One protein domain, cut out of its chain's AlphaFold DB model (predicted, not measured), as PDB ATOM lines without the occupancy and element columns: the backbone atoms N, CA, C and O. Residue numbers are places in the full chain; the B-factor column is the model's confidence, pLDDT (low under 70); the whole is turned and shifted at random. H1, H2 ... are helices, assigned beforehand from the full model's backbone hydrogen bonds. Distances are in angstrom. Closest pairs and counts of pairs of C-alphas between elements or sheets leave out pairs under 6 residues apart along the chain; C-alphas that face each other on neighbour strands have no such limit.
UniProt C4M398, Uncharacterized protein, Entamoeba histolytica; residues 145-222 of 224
ATOM      1  N   PRO A 145     177.819 156.646 217.948       82.50
ATOM      2  CA  PRO A 145     176.909 157.789 217.913       82.50
ATOM      3  C   PRO A 145     175.751 157.728 218.920       82.50
ATOM      4  O   PRO A 145     175.112 158.746 219.169       82.50
ATOM      5  N   LYS A 146     175.460 156.572 219.544       81.81
ATOM      6  CA  LYS A 146     174.420 156.467 220.586       81.81
ATOM      7  C   LYS A 146     174.692 157.365 221.799       81.81
ATOM      8  O   LYS A 146     173.724 157.781 222.427       81.81
ATOM      9  N   TYR A 147     175.951 157.711 222.087       77.75
ATOM     10  CA  TYR A 147     176.303 158.659 223.157       77.75
ATOM     11  C   TYR A 147     175.780 160.081 222.896       77.75
ATOM     12  O   TYR A 147     175.589 160.849 223.837       77.75
ATOM     13  N   LEU A 148     175.437 160.423 221.646       78.50
ATOM     14  CA  LEU A 148     174.756 161.681 221.332       78.50
ATOM     15  C   LEU A 148     173.408 161.797 222.053       78.50
ATOM     16  O   LEU A 148     173.048 162.873 222.525       78.50
ATOM     17  N   LYS A 149     172.692 160.674 222.196       76.25
ATOM     18  CA  LYS A 149     171.385 160.641 222.862       76.25
ATOM     19  C   LYS A 149     171.476 161.005 224.341       76.25
ATOM     20  O   LYS A 149     170.499 161.487 224.906       76.25
ATOM     21  N   GLU A 150     172.619 160.768 224.982       73.31
ATOM     22  CA  GLU A 150     172.840 161.192 226.368       73.31
ATOM     23  C   GLU A 150     172.889 162.719 226.451       73.31
ATOM     24  O   GLU A 150     172.166 163.315 227.244       73.31
ATOM     25  N   LEU A 151     173.633 163.362 225.550       72.25
ATOM     26  CA  LEU A 151     173.690 164.821 225.444       72.25
ATOM     27  C   LEU A 151     172.318 165.431 225.089       72.25
ATOM     28  O   LEU A 151     171.890 166.425 225.677       72.25
ATOM     29  N   GLU A 152     171.589 164.814 224.156       74.44
ATOM     30  CA  GLU A 152     170.234 165.225 223.763       74.44
ATOM     31  C   GLU A 152     169.251 165.200 224.942       74.44
ATOM     32  O   GLU A 152     168.491 166.149 225.131       74.44
ATOM     33  N   ARG A 153     169.297 164.167 225.795       71.94
ATOM     34  CA  ARG A 153     168.418 164.063 226.977       71.94
ATOM     35  C   ARG A 153     168.563 165.250 227.922       71.94
ATOM     36  O   ARG A 153     167.571 165.721 228.468       71.94
ATOM     37  N   HIS A 154     169.783 165.743 228.103       67.31
ATOM     38  CA  HIS A 154     170.046 166.868 228.997       67.31
ATOM     39  C   HIS A 154     169.756 168.232 228.368       67.31
ATOM     40  O   HIS A 154     169.609 169.226 229.078       67.31
ATOM     41  N   THR A 155     169.657 168.294 227.042       64.94
ATOM     42  CA  THR A 155     169.365 169.530 226.310       64.94
ATOM     43  C   THR A 155     167.883 169.681 225.966       64.94
ATOM     44  O   THR A 155     167.411 170.808 225.860       64.94
ATOM     45  N   ALA A 156     167.122 168.583 225.909       59.34
ATOM     46  CA  ALA A 156     165.695 168.563 225.573       59.34
ATOM     47  C   ALA A 156     164.802 169.445 226.470       59.34
ATOM     48  O   ALA A 156     163.761 169.918 226.023       59.34
ATOM     49  N   LEU A 157     165.199 169.689 227.723       59.00
ATOM     50  CA  LEU A 157     164.447 170.526 228.672       59.00
ATOM     51  C   LEU A 157     164.720 172.032 228.518       59.00
ATOM     52  O   LEU A 157     164.154 172.844 229.249       59.00
ATOM     53  N   LEU A 158     165.602 172.424 227.599       63.50
ATOM     54  CA  LEU A 158     166.023 173.804 227.398       63.50
ATOM     55  C   LEU A 158     165.538 174.266 226.012       63.50
ATOM     56  O   LEU A 158     166.205 174.021 225.015       63.50
ATOM     57  N   GLU A 159     164.397 174.966 225.944       58.75
ATOM     58  CA  GLU A 159     163.667 175.342 224.702       58.75
ATOM     59  C   GLU A 159     164.498 176.009 223.586       58.75
ATOM     60  O   GLU A 159     164.067 176.069 222.437       58.75
ATOM     61  N   LYS A 160     165.687 176.533 223.896       66.12
ATOM     62  CA  LYS A 160     166.593 177.199 222.941       66.12
ATOM     63  C   LYS A 160     167.951 176.523 222.831       66.12
ATOM     64  O   LYS A 160     168.927 177.160 222.424       66.12
ATOM     65  N   TRP A 161     168.052 175.280 223.278       71.81
ATOM     66  CA  TRP A 161     169.319 174.590 223.393       71.81
ATOM     67  C   TRP A 161     169.450 173.468 222.382       71.81
ATOM     68  O   TRP A 161     168.613 172.578 222.293       71.81
ATOM     69  N   ASN A 162     170.549 173.510 221.645       77.44
ATOM     70  CA  ASN A 162     170.884 172.537 220.638       77.44
ATOM     71  C   ASN A 162     172.137 171.778 221.099       77.44
ATOM     72  O   ASN A 162     173.169 172.417 221.328       77.44
ATOM     73  N   PRO A 163     172.092 170.439 221.196       81.06
ATOM     74  CA  PRO A 163     173.255 169.618 221.539       81.06
ATOM     75  C   PRO A 163     174.456 169.862 220.611       81.06
ATOM     76  O   PRO A 163     175.599 169.758 221.045       81.06
ATOM     77  N   ILE A 164     174.229 170.283 219.362       84.44
ATOM     78  CA  ILE A 164     175.287 170.660 218.411       84.44
ATOM     79  C   ILE A 164     176.155 171.800 218.956       84.44
ATOM     80  O   ILE A 164     177.367 171.810 218.726       84.44
ATOM     81  N   PHE A 165     175.576 172.747 219.700       88.50
ATOM     82  CA  PHE A 165     176.356 173.811 220.322       88.50
ATOM     83  C   PHE A 165     177.324 173.248 221.367       88.50
ATOM     84  O   PHE A 165     178.503 173.589 221.338       88.50
ATOM     85  N   ASP A 166     176.857 172.351 222.242       89.19
ATOM     86  CA  ASP A 166     177.714 171.728 223.259       89.19
ATOM     87  C   ASP A 166     178.801 170.862 222.630       89.19
ATOM     88  O   ASP A 166     179.945 170.923 223.059       89.19
ATOM     89  N   LEU A 167     178.478 170.112 221.573       90.50
ATOM     90  CA  LEU A 167     179.478 169.352 220.822       90.50
ATOM     91  C   LEU A 167     180.542 170.256 220.208       90.50
ATOM     92  O   LEU A 167     181.731 169.942 220.253       90.50
ATOM     93  N   THR A 168     180.121 171.388 219.646       93.31
ATOM     94  CA  THR A 168     181.052 172.366 219.082       93.31
ATOM     95  C   THR A 168     181.929 172.947 220.189       93.31
ATOM     96  O   THR A 168     183.144 173.024 220.033       93.31
ATOM     97  N   LEU A 169     181.348 173.275 221.342       93.44
ATOM     98  CA  LEU A 169     182.080 173.771 222.504       93.44
ATOM     99  C   LEU A 169     183.056 172.727 223.072       93.44
ATOM    100  O   LEU A 169     184.188 173.065 223.403       93.44
ATOM    101  N   PHE A 170     182.668 171.455 223.127       93.19
ATOM    102  CA  PHE A 170     183.542 170.353 223.526       93.19
ATOM    103  C   PHE A 170     184.689 170.130 222.563       93.19
ATOM    104  O   PHE A 170     185.812 169.896 223.006       93.19
ATOM    105  N   LYS A 171     184.440 170.247 221.259       93.31
ATOM    106  CA  LYS A 171     185.505 170.211 220.260       93.31
ATOM    107  C   LYS A 171     186.516 171.333 220.502       93.31
ATOM    108  O   LYS A 171     187.713 171.076 220.559       93.31
ATOM    109  N   GLU A 172     186.033 172.547 220.736       94.94
ATOM    110  CA  GLU A 172     186.877 173.705 221.039       94.94
ATOM    111  C   GLU A 172     187.672 173.532 222.345       94.94
ATOM    112  O   GLU A 172     188.865 173.827 222.376       94.94
ATOM    113  N   ILE A 173     187.062 172.989 223.407       92.25
ATOM    114  CA  ILE A 173     187.747 172.668 224.672       92.25
ATOM    115  C   ILE A 173     188.812 171.584 224.463       92.25
ATOM    116  O   ILE A 173     189.936 171.746 224.931       92.25
ATOM    117  N   LYS A 174     188.494 170.512 223.725       90.44
ATOM    118  CA  LYS A 174     189.434 169.432 223.368       90.44
ATOM    119  C   LYS A 174     190.651 169.969 222.607       90.44
ATOM    120  O   LYS A 174     191.763 169.509 222.839       90.44
ATOM    121  N   GLU A 175     190.454 170.915 221.691       89.44
ATOM    122  CA  GLU A 175     191.521 171.440 220.828       89.44
ATOM    123  C   GLU A 175     192.354 172.543 221.500       89.44
ATOM    124  O   GLU A 175     193.585 172.588 221.383       89.44
ATOM    125  N   LYS A 176     191.691 173.464 222.201       87.38
ATOM    126  CA  LYS A 176     192.322 174.691 222.706       87.38
ATOM    127  C   LYS A 176     192.671 174.611 224.187       87.38
ATOM    128  O   LYS A 176     193.607 175.296 224.606       87.38
ATOM    129  N   GLY A 177     192.020 173.721 224.929       84.38
ATOM    130  CA  GLY A 177     192.054 173.665 226.384       84.38
ATOM    131  C   GLY A 177     190.916 174.458 226.997       84.38
ATOM    132  O   GLY A 177     190.214 175.183 226.291       84.38
ATOM    133  N   ASN A 178     190.739 174.328 228.307       84.06
ATOM    134  CA  ASN A 178     189.727 175.061 229.058       84.06
ATOM    135  C   ASN A 178     190.099 176.547 229.234       84.06
ATOM    136  O   ASN A 178     191.243 176.938 229.018       84.06
ATOM    137  N   PHE A 179     189.128 177.387 229.605       81.00
ATOM    138  CA  PHE A 179     189.277 178.840 229.809       81.00
ATOM    139  C   PHE A 179     189.619 179.690 228.573       81.00
ATOM    140  O   PHE A 179     189.690 180.917 228.671       81.00
ATOM    141  N   MET A 180     189.734 179.093 227.386       85.56
ATOM    142  CA  MET A 180     190.071 179.793 226.140       85.56
ATOM    143  C   MET A 180     188.858 180.510 225.512       85.56
ATOM    144  O   MET A 180     188.675 180.502 224.297       85.56
ATOM    145  N   TYR A 181     188.025 181.163 226.332       86.44
ATOM    146  CA  TYR A 181     186.713 181.700 225.943       86.44
ATOM    147  C   TYR A 181     186.763 182.639 224.733       86.44
ATOM    148  O   TYR A 181     185.971 182.491 223.804       86.44
ATOM    149  N   TYR A 182     187.724 183.568 224.707       86.50
ATOM    150  CA  TYR A 182     187.929 184.458 223.560       86.50
ATOM    151  C   TYR A 182     188.239 183.677 222.277       86.50
ATOM    152  O   TYR A 182     187.751 184.023 221.207       86.50
ATOM    153  N   GLN A 183     189.008 182.592 222.380       88.75
ATOM    154  CA  GLN A 183     189.351 181.762 221.229       88.75
ATOM    155  C   GLN A 183     188.182 180.883 220.777       88.75
ATOM    156  O   GLN A 183     188.101 180.575 219.588       88.75
ATOM    157  N   TYR A 184     187.277 180.489 221.681       93.69
ATOM    158  CA  TYR A 184     186.048 179.775 221.313       93.69
ATOM    159  C   TYR A 184     185.122 180.665 220.478       93.69
ATOM    160  O   TYR A 184     184.474 180.184 219.556       93.69
ATOM    161  N   LEU A 185     185.093 181.978 220.739       91.25
ATOM    162  CA  LEU A 185     184.278 182.928 219.968       91.25
ATOM    163  C   LEU A 185     184.767 183.159 218.531       91.25
ATOM    164  O   LEU A 185     184.008 183.692 217.716       91.25
ATOM    165  N   ASN A 186     185.990 182.728 218.202       92.81
ATOM    166  CA  ASN A 186     186.469 182.689 216.819       92.81
ATOM    167  C   ASN A 186     185.770 181.589 216.002       92.81
ATOM    168  O   ASN A 186     185.789 181.636 214.774       92.81
ATOM    169  N   ASN A 187     185.135 180.612 216.659       95.44
ATOM    170  CA  ASN A 187     184.288 179.635 215.994       95.44
ATOM    171  C   ASN A 187     182.955 180.296 215.595       95.44
ATOM    172  O   ASN A 187     182.171 180.733 216.447       95.44
ATOM    173  N   SER A 188     182.695 180.373 214.287       91.62
ATOM    174  CA  SER A 188     181.515 181.049 213.737       91.62
ATOM    175  C   SER A 188     180.208 180.423 214.218       91.62
ATOM    176  O   SER A 188     179.271 181.163 214.519       91.62
ATOM    177  N   THR A 189     180.154 179.097 214.372       91.38
ATOM    178  CA  THR A 189     178.984 178.373 214.879       91.38
ATOM    179  C   THR A 189     178.666 178.792 216.308       91.38
ATOM    180  O   THR A 189     177.531 179.172 216.583       91.38
ATOM    181  N   ILE A 190     179.658 178.806 217.206       92.38
ATOM    182  CA  ILE A 190     179.465 179.237 218.601       92.38
ATOM    183  C   ILE A 190     178.978 180.685 218.648       92.38
ATOM    184  O   ILE A 190     177.969 180.994 219.285       92.38
ATOM    185  N   ASN A 191     179.668 181.579 217.941       92.12
ATOM    186  CA  ASN A 191     179.364 183.004 217.973       92.12
ATOM    187  C   ASN A 191     177.963 183.308 217.413       92.12
ATOM    188  O   ASN A 191     177.170 184.013 218.044       92.12
ATOM    189  N   GLN A 192     177.623 182.742 216.251       90.81
ATOM    190  CA  GLN A 192     176.309 182.922 215.634       90.81
ATOM    191  C   GLN A 192     175.196 182.311 216.482       90.81
ATOM    192  O   GLN A 192     174.162 182.953 216.659       90.81
ATOM    193  N   TYR A 193     175.413 181.128 217.062       89.88
ATOM    194  CA  TYR A 193     174.430 180.481 217.925       89.88
ATOM    195  C   TYR A 193     174.062 181.362 219.121       89.88
ATOM    196  O   TYR A 193     172.878 181.571 219.395       89.88
ATOM    197  N   ILE A 194     175.067 181.937 219.790       86.81
ATOM    198  CA  ILE A 194     174.864 182.843 220.924       86.81
ATOM    199  C   ILE A 194     174.098 184.103 220.484       86.81
ATOM    200  O   ILE A 194     173.148 184.532 221.144       86.81
ATOM    201  N   ARG A 195     174.471 184.685 219.338       86.56
ATOM    202  CA  ARG A 195     173.833 185.900 218.804       86.56
ATOM    203  C   ARG A 195     172.376 185.685 218.417       86.56
ATOM    204  O   ARG A 195     171.544 186.516 218.764       86.56
ATOM    205  N   ILE A 196     172.080 184.612 217.691       86.06
ATOM    206  CA  ILE A 196     170.757 184.365 217.111       86.06
ATOM    207  C   ILE A 196     169.784 183.881 218.189       86.06
ATOM    208  O   ILE A 196     168.701 184.444 218.327       86.06
ATOM    209  N   ASN A 197     170.176 182.890 218.994       82.38
ATOM    210  CA  ASN A 197     169.252 182.256 219.940       82.38
ATOM    211  C   ASN A 197     169.062 183.063 221.235       82.38
ATOM    212  O   ASN A 197     167.991 183.007 221.849       82.38
ATOM    213  N   PHE A 198     170.070 183.848 221.637       81.88
ATOM    214  CA  PHE A 198     170.056 184.592 222.905       81.88
ATOM    215  C   PHE A 198     170.162 186.113 222.743       81.88
ATOM    216  O   PHE A 198     170.048 186.835 223.731       81.88
ATOM    217  N   GLY A 199     170.359 186.630 221.525       81.62
ATOM    218  CA  GLY A 199     170.443 188.073 221.271       81.62
ATOM    219  C   GLY A 199     171.718 188.740 221.803       81.62
ATOM    220  O   GLY A 199     171.798 189.970 221.839       81.62
ATOM    221  N   ILE A 200     172.722 187.960 222.222       84.69
ATOM    222  CA  ILE A 200     173.932 188.473 222.878       84.69
ATOM    223  C   ILE A 200     174.986 188.830 221.822       84.69
ATOM    224  O   ILE A 200     175.591 187.957 221.197       84.69
ATOM    225  N   LYS A 201     175.215 190.133 221.620       82.50
ATOM    226  CA  LYS A 201     176.133 190.658 220.587       82.50
ATOM    227  C   LYS A 201     177.518 191.046 221.107       82.50
ATOM    228  O   LYS A 201     178.469 191.028 220.329       82.50
ATOM    229  N   LYS A 202     177.623 191.432 222.383       81.75
ATOM    230  CA  LYS A 202     178.869 191.933 222.980       81.75
ATOM    231  C   LYS A 202     179.789 190.771 223.364       81.75
ATOM    232  O   LYS A 202     179.304 189.899 224.085       81.75
ATOM    233  N   PRO A 203     181.066 190.751 222.938       81.12
ATOM    234  CA  PRO A 203     181.987 189.648 223.221       81.12
ATOM    235  C   PRO A 203     182.082 189.283 224.703       81.12
ATOM    236  O   PRO A 203     182.066 188.107 225.042       81.12
ATOM    237  N   GLU A 204     182.088 190.272 225.595       81.06
ATOM    238  CA  GLU A 204     182.183 190.046 227.039       81.06
ATOM    239  C   GLU A 204     180.975 189.242 227.530       81.06
ATOM    240  O   GLU A 204     181.126 188.185 228.125       81.06
ATOM    241  N   GLN A 205     179.767 189.648 227.137       79.50
ATOM    242  CA  GLN A 205     178.533 188.936 227.484       79.50
ATOM    243  C   GLN A 205     178.461 187.531 226.861       79.50
ATOM    244  O   GLN A 205     177.816 186.639 227.409       79.50
ATOM    245  N   GLN A 206     179.104 187.316 225.710       81.88
ATOM    246  CA  GLN A 206     179.202 185.987 225.102       81.88
ATOM    247  C   GLN A 206     180.162 185.084 225.888       81.88
ATOM    248  O   GLN A 206     179.881 183.901 226.065       81.88
ATOM    249  N   ILE A 207     181.263 185.629 226.407       82.06
ATOM    250  CA  ILE A 207     182.182 184.912 227.305       82.06
ATOM    251  C   ILE A 207     181.475 184.536 228.601       82.06
ATOM    252  O   ILE A 207     181.613 183.414 229.077       82.06
ATOM    253  N   ASP A 208     180.686 185.453 229.143       78.69
ATOM    254  CA  ASP A 208     179.893 185.249 230.352       78.69
ATOM    255  C   ASP A 208     178.913 184.085 230.187       78.69
ATOM    256  O   ASP A 208     178.808 183.198 231.037       78.69
ATOM    257  N   PHE A 209     178.251 184.048 229.031       82.88
ATOM    258  CA  PHE A 209     177.396 182.945 228.629       82.88
ATOM    259  C   PHE A 209     178.171 181.624 228.505       82.88
ATOM    260  O   PHE A 209     177.726 180.602 229.027       82.88
ATOM    261  N   LEU A 210     179.340 181.632 227.854       85.19
ATOM    262  CA  LEU A 210     180.184 180.440 227.712       85.19
ATOM    263  C   LEU A 210     180.651 179.905 229.066       85.19
ATOM    264  O   LEU A 210     180.607 178.697 229.282       85.19
ATOM    265  N   ARG A 211     181.042 180.788 229.992       82.81
ATOM    266  CA  ARG A 211     181.401 180.431 231.372       82.81
ATOM    267  C   ARG A 211     180.248 179.730 232.070       82.81
ATOM    268  O   ARG A 211     180.429 178.628 232.575       82.81
ATOM    269  N   LEU A 212     179.055 180.331 232.042       80.31
ATOM    270  CA  LEU A 212     177.862 179.740 232.647       80.31
ATOM    271  C   LEU A 212     177.553 178.367 232.043       80.31
ATOM    272  O   LEU A 212     177.251 177.422 232.776       80.31
ATOM    273  N   ARG A 213     177.652 178.238 230.714       84.94
ATOM    274  CA  ARG A 213     177.387 176.962 230.057       84.94
ATOM    275  C   ARG A 213     178.424 175.907 230.418       84.94
ATOM    276  O   ARG A 213     178.042 174.787 230.729       84.94
ATOM    277  N   ILE A 214     179.706 176.252 230.416       86.38
ATOM    278  CA  ILE A 214     180.777 175.335 230.812       86.38
ATOM    279  C   ILE A 214     180.594 174.893 232.263       86.38
ATOM    280  O   ILE A 214     180.720 173.704 232.541       86.38
ATOM    281  N   SER A 215     180.209 175.796 233.166       81.06
ATOM    282  CA  SER A 215     179.863 175.425 234.539       81.06
ATOM    283  C   SER A 215     178.725 174.410 234.580       81.06
ATOM    284  O   SER A 215     178.869 173.389 235.238       81.06
ATOM    285  N   TYR A 216     177.639 174.628 233.830       79.31
ATOM    286  CA  TYR A 216     176.549 173.650 233.720       79.31
ATOM    287  C   TYR A 216     177.031 172.291 233.191       79.31
ATOM    288  O   TYR A 216     176.666 171.252 233.737       79.31
ATOM    289  N   LEU A 217     177.875 172.287 232.157       81.62
ATOM    290  CA  LEU A 217     178.424 171.055 231.590       81.62
ATOM    291  C   LEU A 217     179.304 170.322 232.611       81.62
ATOM    292  O   LEU A 217     179.192 169.110 232.729       81.62
ATOM    293  N   LYS A 218     180.095 171.015 233.433       81.06
ATOM    294  CA  LYS A 218     180.837 170.366 234.530       81.06
ATOM    295  C   LYS A 218     179.918 169.649 235.519       81.06
ATOM    296  O   LYS A 218     180.223 168.524 235.908       81.06
ATOM    297  N   LEU A 219     178.785 170.267 235.875       77.19
ATOM    298  CA  LEU A 219     177.786 169.642 236.750       77.19
ATOM    299  C   LEU A 219     177.229 168.364 236.116       77.19
ATOM    300  O   LEU A 219     177.123 167.334 236.770       77.19
ATOM    301  N   LEU A 220     176.902 168.433 234.825       73.81
ATOM    302  CA  LEU A 220     176.312 167.332 234.067       73.81
ATOM    303  C   LEU A 220     177.228 166.104 233.997       73.81
ATOM    304  O   LEU A 220     176.747 164.978 234.055       73.81
ATOM    305  N   TYR A 221     178.542 166.317 233.921       70.12
ATOM    306  CA  TYR A 221     179.537 165.241 233.932       70.12
ATOM    307  C   TYR A 221     179.972 164.826 235.352       70.12
ATOM    308  O   TYR A 221     180.951 164.094 235.489       70.12
ATOM    309  N   ASN A 222     179.237 165.241 236.396       63.69
ATOM    310  CA  ASN A 222     179.473 164.906 237.807       63.69
ATOM    311  C   ASN A 222     180.913 165.175 238.272       63.69
ATOM    312  O   ASN A 222     181.576 164.311 238.843       63.69
TER     313      ASN A 222
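Overview. This is residues 145 to 222 of the 224 residues of an uncharacterized protein of Entamoeba histolytica (UniProt C4M398). The long helix H5 runs along one side of the domain, and H2 and H4 cross over it in one layer, with the short H3 between H2 and the first part of H5. H1 is set at the end of the domain beyond the start of H2. The printed part has 78 residues with five named helices, H1 to H5 in chain order, and no named strand; the class is all helix. It is compact, with a radius of gyration of the C-alphas of 12.1 A, and spans 34 by 27 by 21 A.

Along the chain. H5, residues 203 to 220, is 25.5 A long and ends at C-alpha 220 at (176.312, 167.332, 234.067). H2, residues 163 to 176, is 19.8 A long, and H4 holds residues 188 to 198. H3 holds residues 181 to 184. H1, residues 145 to 155, begins at C-alpha 145 at (176.909, 157.789, 217.913).

Arrangement. H5 touches H3 with residues 203 to 211 alone, closest at the C-alphas of Tyr 181 and Ile 207, 5.7 A. H5 and H4 are close but not clearly touching, about perpendicular at 90 degrees, with the C-alphas of Ile 194 and Gln 206 closest at 6.8 A. H2 and H5 are near each other. H2, the hub, touches H4 with residues 165 to 169 alone, Phe 165 and Ile 190 having the closest C-alphas, 6.5 A; they run opposite ways at a steep tilt of 42 degrees. H2 only just touches H3, with 3 pairs of C-alphas within 8 A, the closest those of Glu 172 and Tyr 184, 6.1 A. With residue 163 alone, H2 only just touches H1, with 3 such pairs, the closest Glu 152 and Pro 163, 5.8 A. H1 is apart from H3 and H4, and only just from H5, at 8.1 A. In H2, H4 and H5 every O i to N i+4 pair is within hydrogen-bond range; H1 has 3 of 7, beside 7 of 8 O i to N i+3 pairs, and H3 is too short for such a pair.

Size, cuts and confidence. The C-alphas of Lys 146 and Lys 202, the two farthest apart, are 35.8 A apart. The printed part has no cut, and no link is long. Mean pLDDT of the printed part is 82.1; residues 154 to 160 and residue 222 are under 70.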